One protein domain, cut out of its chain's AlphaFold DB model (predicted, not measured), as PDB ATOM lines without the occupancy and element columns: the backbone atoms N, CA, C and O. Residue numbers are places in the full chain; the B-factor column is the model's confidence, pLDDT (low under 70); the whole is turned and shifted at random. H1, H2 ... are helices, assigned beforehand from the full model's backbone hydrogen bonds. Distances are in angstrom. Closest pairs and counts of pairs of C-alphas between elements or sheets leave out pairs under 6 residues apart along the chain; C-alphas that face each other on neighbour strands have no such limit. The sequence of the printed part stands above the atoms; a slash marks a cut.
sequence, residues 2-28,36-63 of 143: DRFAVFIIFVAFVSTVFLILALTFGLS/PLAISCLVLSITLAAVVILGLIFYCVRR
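This is residues 2 to 28 and 36 to 63 of the 143 residues of an uncharacterized protein of Citrus unshiu (UniProt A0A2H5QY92). Two long helices, H2 and H1, run side by side in opposite directions, near each other without close contact, and together make a rod. At one end of the pair lie the first and last printed residues, at the other the cut. The printed part has 55 residues with two named helices, H1 then H2, and no named strand: all helix. It is loose, with a radius of gyration of the C-alphas of 13.8 A and spans of 41 by 20 by 5 A.

H2, residues 36 to 62, and H1, residues 2 to 27, are near each other: 11 pairs of C-alphas are within 10 A, and the closest are 8.2 A apart, only just beyond 8 A. Residues 19 to 28, of which 19 to 27 belong to H1, and residues 36 to 42 of H2 stand free. In H1 and H2 every O i to N i+4 pair is within hydrogen-bond range.

H2 is 39.1 A long, from C-alpha 36 at (-51.962, 5.889, -9.025) to C-alpha 62 at (-23.137, 29.442, -21.102). H1 begins at C-alpha 2, (-15.785, 26.933, -9.032), and is 37.8 A long.

The C-alphas farthest apart, of Ser 28 and Arg 63, are 43.5 A apart. Residues 29 to 35 are not printed; C-alphas 28 and 36 are 14.6 A apart across this cut. Mean pLDDT of the printed part is 77.2; residues 2 to 3, 25 to 28 and 63 are under 70.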
ATOM      1  N   ASP A   2     -14.900  26.679 -10.176       58.06
ATOM      2  CA  ASP A   2     -15.785  26.933  -9.032       58.06
ATOM      3  C   ASP A   2     -17.252  26.849  -9.472       58.06
ATOM      4  O   ASP A   2     -18.120  26.386  -8.741       58.06
ATOM      5  N   ARG A   3     -17.505  27.147 -10.751       69.81
ATOM      6  CA  ARG A   3     -18.812  26.969 -11.399       69.81
ATOM      7  C   ARG A   3     -19.205  25.494 -11.549       69.81
ATOM      8  O   ARG A   3     -20.387  25.174 -11.497       69.81
ATOM      9  N   PHE A   4     -18.225  24.597 -11.693       71.31
ATOM     10  CA  PHE A   4     -18.465  23.151 -11.760       71.31
ATOM     11  C   PHE A   4     -18.734  22.553 -10.378       71.31
ATOM     12  O   PHE A   4     -19.599  21.694 -10.248       71.31
ATOM     13  N   ALA A   5     -18.062  23.055  -9.339       70.88
ATOM     14  CA  ALA A   5     -18.315  22.630  -7.965       70.88
ATOM     15  C   ALA A   5     -19.753  22.961  -7.524       70.88
ATOM     16  O   ALA A   5     -20.449  22.093  -7.006       70.88
ATOM     17  N   VAL A   6     -20.239  24.174  -7.814       71.19
ATOM     18  CA  VAL A   6     -21.622  24.582  -7.496       71.19
ATOM     19  C   VAL A   6     -22.653  23.722  -8.236       71.19
ATOM     20  O   VAL A   6     -23.670  23.342  -7.659       71.19
ATOM     21  N   PHE A   7     -22.372  23.353  -9.489       74.12
ATOM     22  CA  PHE A   7     -23.226  22.453 -10.262       74.12
ATOM     23  C   PHE A   7     -23.295  21.046  -9.649       74.12
ATOM     24  O   PHE A   7     -24.384  20.501  -9.482       74.12
ATOM     25  N   ILE A   8     -22.151  20.478  -9.259       78.62
ATOM     26  CA  ILE A   8     -22.083  19.148  -8.639       78.62
ATOM     27  C   ILE A   8     -22.820  19.132  -7.293       78.62
ATOM     28  O   ILE A   8     -23.573  18.199  -7.028       78.62
ATOM     29  N   ILE A   9     -22.666  20.178  -6.476       80.56
ATOM     30  CA  ILE A   9     -23.361  20.301  -5.185       80.56
ATOM     31  C   ILE A   9     -24.880  20.372  -5.388       80.56
ATOM     32  O   ILE A   9     -25.626  19.690  -4.686       80.56
ATOM     33  N   PHE A  10     -25.346  21.143  -6.372       79.38
ATOM     34  CA  PHE A  10     -26.771  21.252  -6.686       79.38
ATOM     35  C   PHE A  10     -27.362  19.920  -7.166       79.38
ATOM     36  O   PHE A  10     -28.403  19.490  -6.676       79.38
ATOM     37  N   VAL A  11     -26.676  19.229  -8.082       80.94
ATOM     38  CA  VAL A  11     -27.110  17.918  -8.590       80.94
ATOM     39  C   VAL A  11     -27.138  16.873  -7.473       80.94
ATOM     40  O   VAL A  11     -28.110  16.125  -7.358       80.94
ATOM     41  N   ALA A  12     -26.118  16.855  -6.613       82.06
ATOM     42  CA  ALA A  12     -26.069  15.962  -5.462       82.06
ATOM     43  C   ALA A  12     -27.234  16.220  -4.494       82.06
ATOM     44  O   ALA A  12     -27.874  15.270  -4.053       82.06
ATOM     45  N   PHE A  13     -27.563  17.486  -4.223       87.69
ATOM     46  CA  PHE A  13     -28.683  17.864  -3.361       87.69
ATOM     47  C   PHE A  13     -30.046  17.451  -3.939       87.69
ATOM     48  O   PHE A  13     -30.884  16.901  -3.231       87.69
ATOM     49  N   VAL A  14     -30.271  17.657  -5.239       82.81
ATOM     50  CA  VAL A  14     -31.525  17.242  -5.891       82.81
ATOM     51  C   VAL A  14     -31.676  15.718  -5.862       82.81
ATOM     52  O   VAL A  14     -32.752  15.207  -5.552       82.81
ATOM     53  N   SER A  15     -30.591  14.983  -6.122       83.88
ATOM     54  CA  SER A  15     -30.594  13.517  -6.083       83.88
ATOM     55  C   SER A  15     -30.867  12.967  -4.682       83.88
ATOM     56  O   SER A  15     -31.593  11.984  -4.549       83.88
ATOM     57  N   THR A  16     -30.300  13.569  -3.634       86.75
ATOM     58  CA  THR A  16     -30.519  13.110  -2.255       86.75
ATOM     59  C   THR A  16     -31.934  13.410  -1.786       86.75
ATOM     60  O   THR A  16     -32.564  12.536  -1.197       86.75
ATOM     61  N   VAL A  17     -32.481  14.585  -2.104       84.81
ATOM     62  CA  VAL A  17     -33.877  14.931  -1.793       84.81
ATOM     63  C   VAL A  17     -34.846  13.981  -2.497       84.81
ATOM     64  O   VAL A  17     -35.799  13.513  -1.877       84.81
ATOM     65  N   PHE A  18     -34.575  13.621  -3.755       81.62
ATOM     66  CA  PHE A  18     -35.374  12.639  -4.487       81.62
ATOM     67  C   PHE A  18     -35.317  11.245  -3.849       81.62
ATOM     68  O   PHE A  18     -36.354  10.610  -3.679       81.62
ATOM     69  N   LEU A  19     -34.131  10.779  -3.438       81.94
ATOM     70  CA  LEU A  19     -33.987   9.500  -2.735       81.94
ATOM     71  C   LEU A  19     -34.691   9.505  -1.376       81.94
ATOM     72  O   LEU A  19     -35.343   8.525  -1.031       81.94
ATOM     73  N   ILE A  20     -34.615  10.604  -0.621       84.12
ATOM     74  CA  ILE A  20     -35.318  10.752   0.660       84.12
ATOM     75  C   ILE A  20     -36.830  10.708   0.443       84.12
ATOM     76  O   ILE A  20     -37.520  10.003   1.176       84.12
ATOM     77  N   LEU A  21     -37.345  11.400  -0.576       75.50
ATOM     78  CA  LEU A  21     -38.755  11.338  -0.962       75.50
ATOM     79  C   LEU A  21     -39.148   9.917  -1.372       75.50
ATOM     80  O   LEU A  21     -40.125   9.392  -0.860       75.50
ATOM     81  N   ALA A  22     -38.366   9.241  -2.212       74.88
ATOM     82  CA  ALA A  22     -38.648   7.866  -2.622       74.88
ATOM     83  C   ALA A  22     -38.661   6.887  -1.434       74.88
ATOM     84  O   ALA A  22     -39.522   6.014  -1.366       74.88
ATOM     85  N   LEU A  23     -37.749   7.053  -0.472       75.88
ATOM     86  CA  LEU A  23     -37.677   6.224   0.733       75.88
ATOM     87  C   LEU A  23     -38.822   6.514   1.711       75.88
ATOM     88  O   LEU A  23     -39.412   5.585   2.259       75.88
ATOM     89  N   THR A  24     -39.175   7.786   1.908       72.94
ATOM     90  CA  THR A  24     -40.297   8.176   2.780       72.94
ATOM     91  C   THR A  24     -41.651   7.802   2.179       72.94
ATOM     92  O   THR A  24     -42.523   7.319   2.900       72.94
ATOM     93  N   PHE A  25     -41.815   7.922   0.860       68.88
ATOM     94  CA  PHE A  25     -43.004   7.446   0.151       68.88
ATOM     95  C   PHE A  25     -43.066   5.917   0.058       68.88
ATOM     96  O   PHE A  25     -44.153   5.357   0.147       68.88
ATOM     97  N   GLY A  26     -41.923   5.239  -0.080       62.78
ATOM     98  CA  GLY A  26     -41.845   3.779  -0.169       62.78
ATOM     99  C   GLY A  26     -42.135   3.048   1.146       62.78
ATOM    100  O   GLY A  26     -42.577   1.904   1.115       62.78
ATOM    101  N   LEU A  27     -41.925   3.695   2.298       56.34
ATOM    102  CA  LEU A  27     -42.203   3.115   3.621       56.34
ATOM    103  C   LEU A  27     -43.622   3.396   4.129       56.34
ATOM    104  O   LEU A  27     -44.151   2.642   4.949       56.34
ATOM    105  N   SER A  28     -44.263   4.462   3.654       54.25
ATOM    106  CA  SER A  28     -45.604   4.825   4.103       54.25
ATOM    107  C   SER A  28     -46.655   4.016   3.341       54.25
ATOM    108  O   SER A  28     -47.232   4.431   2.335       54.25
ATOM    109  N   PRO A  36     -53.325   6.124  -8.517       72.06
ATOM    110  CA  PRO A  36     -51.962   5.889  -9.025       72.06
ATOM    111  C   PRO A  36     -51.556   6.882 -10.133       72.06
ATOM    112  O   PRO A  36     -50.376   7.163 -10.355       72.06
ATOM    113  N   LEU A  37     -52.552   7.478 -10.789       72.31
ATOM    114  CA  LEU A  37     -52.400   8.533 -11.783       72.31
ATOM    115  C   LEU A  37     -51.926   9.864 -11.173       72.31
ATOM    116  O   LEU A  37     -51.079  10.535 -11.759       72.31
ATOM    117  N   ALA A  38     -52.413  10.239  -9.988       77.25
ATOM    118  CA  ALA A  38     -52.059  11.504  -9.343       77.25
ATOM    119  C   ALA A  38     -50.589  11.539  -8.896       77.25
ATOM    120  O   ALA A  38     -49.905  12.543  -9.085       77.25
ATOM    121  N   ILE A  39     -50.084  10.421  -8.369       76.44
ATOM    122  CA  ILE A  39     -48.679  10.287  -7.950       76.44
ATOM    123  C   ILE A  39     -47.756  10.376  -9.171       76.44
ATOM    124  O   ILE A  39     -46.771  11.113  -9.155       76.44
ATOM    125  N   SER A  40     -48.124   9.698 -10.259       78.81
ATOM    126  CA  SER A  40     -47.372   9.730 -11.517       78.81
ATOM    127  C   SER A  40     -47.281  11.151 -12.093       78.81
ATOM    128  O   SER A  40     -46.201  11.589 -12.488       78.81
ATOM    129  N   CYS A  41     -48.379  11.915 -12.070       77.94
ATOM    130  CA  CYS A  41     -48.387  13.319 -12.495       77.94
ATOM    131  C   CYS A  41     -47.494  14.215 -11.628       77.94
ATOM    132  O   CYS A  41     -46.801  15.086 -12.155       77.94
ATOM    133  N   LEU A  42     -47.491  14.005 -10.311       80.12
ATOM    134  CA  LEU A  42     -46.689  14.797  -9.378       80.12
ATOM    135  C   LEU A  42     -45.190  14.573  -9.635       80.12
ATOM    136  O   LEU A  42     -44.434  15.535  -9.780       80.12
ATOM    137  N   VAL A  43     -44.779  13.314  -9.797       81.38
ATOM    138  CA  VAL A  43     -43.389  12.955 -10.116       81.38
ATOM    139  C   VAL A  43     -42.965  13.518 -11.475       81.38
ATOM    140  O   VAL A  43     -41.894  14.119 -11.582       81.38
ATOM    141  N   LEU A  44     -43.806  13.393 -12.507       82.06
ATOM    142  CA  LEU A  44     -43.517  13.940 -13.837       82.06
ATOM    143  C   LEU A  44     -43.363  15.466 -13.812       82.06
ATOM    144  O   LEU A  44     -42.422  15.994 -14.402       82.06
ATOM    145  N   SER A  45     -44.234  16.169 -13.084       84.69
ATOM    146  CA  SER A  45     -44.181  17.627 -12.931       84.69
ATOM    147  C   SER A  45     -42.871  18.091 -12.284       84.69
ATOM    148  O   SER A  45     -42.187  18.967 -12.817       84.69
ATOM    149  N   ILE A  46     -42.461  17.448 -11.184       82.06
ATOM    150  CA  ILE A  46     -41.202  17.769 -10.492       82.06
ATOM    151  C   ILE A  46     -39.998  17.507 -11.400       82.06
ATOM    152  O   ILE A  46     -39.085  18.332 -11.481       82.06
ATOM    153  N   THR A  47     -40.003  16.380 -12.109       83.50
ATOM    154  CA  THR A  47     -38.902  15.994 -12.999       83.50
ATOM    155  C   THR A  47     -38.748  16.993 -14.146       83.50
ATOM    156  O   THR A  47     -37.639  17.443 -14.433       83.50
ATOM    157  N   LEU A  48     -39.857  17.410 -14.765       86.62
ATOM    158  CA  LEU A  48     -39.855  18.433 -15.814       86.62
ATOM    159  C   LEU A  48     -39.345  19.782 -15.296       86.62
ATOM    160  O   LEU A  48     -38.498  20.401 -15.941       86.62
ATOM    161  N   ALA A  49     -39.799  20.217 -14.117       81.06
ATOM    162  CA  ALA A  49     -39.337  21.462 -13.508       81.06
ATOM    163  C   ALA A  49     -37.823  21.440 -13.248       81.06
ATOM    164  O   ALA A  49     -37.127  22.402 -13.574       81.06
ATOM    165  N   ALA A  50     -37.288  20.325 -12.742       81.50
ATOM    166  CA  ALA A  50     -35.855  20.162 -12.515       81.50
ATOM    167  C   ALA A  50     -35.042  20.247 -13.820       81.50
ATOM    168  O   ALA A  50     -34.018  20.929 -13.857       81.50
ATOM    169  N   VAL A  51     -35.513  19.620 -14.906       85.38
ATOM    170  CA  VAL A  51     -34.864  19.682 -16.230       85.38
ATOM    171  C   VAL A  51     -34.856  21.109 -16.779       85.38
ATOM    172  O   VAL A  51     -33.827  21.567 -17.277       85.38
ATOM    173  N   VAL A  52     -35.966  21.841 -16.647       85.06
ATOM    174  CA  VAL A  52     -36.052  23.247 -17.066       85.06
ATOM    175  C   VAL A  52     -35.096  24.113 -16.250       85.06
ATOM    176  O   VAL A  52     -34.340  24.888 -16.829       85.06
ATOM    177  N   ILE A  53     -35.068  23.957 -14.925       82.69
ATOM    178  CA  ILE A  53     -34.167  24.712 -14.042       82.69
ATOM    179  C   ILE A  53     -32.704  24.423 -14.398       82.69
ATOM    180  O   ILE A  53     -31.914  25.355 -14.530       82.69
ATOM    181  N   LEU A  54     -32.343  23.161 -14.630       82.12
ATOM    182  CA  LEU A  54     -30.989  22.777 -15.028       82.12
ATOM    183  C   LEU A  54     -30.606  23.365 -16.391       82.12
ATOM    184  O   LEU A  54     -29.508  23.900 -16.548       82.12
ATOM    185  N   GLY A  55     -31.522  23.310 -17.361       82.38
ATOM    186  CA  GLY A  55     -31.356  23.905 -18.683       82.38
ATOM    187  C   GLY A  55     -31.199  25.423 -18.619       82.38
ATOM    188  O   GLY A  55     -30.323  25.967 -19.286       82.38
ATOM    189  N   LEU A  56     -31.973  26.104 -17.770       78.69
ATOM    190  CA  LEU A  56     -31.859  27.542 -17.527       78.69
ATOM    191  C   LEU A  56     -30.545  27.898 -16.835       78.69
ATOM    192  O   LEU A  56     -29.895  28.845 -17.256       78.69
ATOM    193  N   ILE A  57     -30.108  27.137 -15.828       79.69
ATOM    194  CA  ILE A  57     -28.808  27.343 -15.173       79.69
ATOM    195  C   ILE A  57     -27.684  27.157 -16.191       79.69
ATOM    196  O   ILE A  57     -26.815  28.015 -16.308       79.69
ATOM    197  N   PHE A  58     -27.714  26.083 -16.977       80.56
ATOM    198  CA  PHE A  58     -26.722  25.824 -18.015       80.56
ATOM    199  C   PHE A  58     -26.730  26.898 -19.101       80.56
ATOM    200  O   PHE A  58     -25.669  27.369 -19.513       80.56
ATOM    201  N   TYR A  59     -27.916  27.330 -19.527       78.88
ATOM    202  CA  TYR A  59     -28.086  28.424 -20.469       78.88
ATOM    203  C   TYR A  59     -27.555  29.733 -19.892       78.88
ATOM    204  O   TYR A  59     -26.803  30.404 -20.576       78.88
ATOM    205  N   CYS A  60     -27.844  30.077 -18.637       72.75
ATOM    206  CA  CYS A  60     -27.321  31.270 -17.966       72.75
ATOM    207  C   CYS A  60     -25.804  31.203 -17.736       72.75
ATOM    208  O   CYS A  60     -25.121  32.216 -17.838       72.75
ATOM    209  N   VAL A  61     -25.248  30.018 -17.470       73.88
ATOM    210  CA  VAL A  61     -23.798  29.814 -17.316       73.88
ATOM    211  C   VAL A  61     -23.083  29.903 -18.665       73.88
ATOM    212  O   VAL A  61     -21.996  30.478 -18.743       73.88
ATOM    213  N   ARG A  62     -23.679  29.361 -19.736       71.12
ATOM    214  CA  ARG A  62     -23.137  29.442 -21.102       71.12
ATOM    215  C   ARG A  62     -23.356  30.796 -21.748       71.12
ATOM    216  O   ARG A  62     -22.506  31.266 -22.500       71.12
ATOM    217  N   ARG A  63     -24.467  31.447 -21.436       62.03
ATOM    218  CA  ARG A  63     -24.743  32.829 -21.790       62.03
ATOM    219  C   ARG A  63     -23.948  33.699 -20.832       62.03
ATOM    220  O   ARG A  63     -24.508  34.314 -19.937       62.03
TER     221      ARG A  63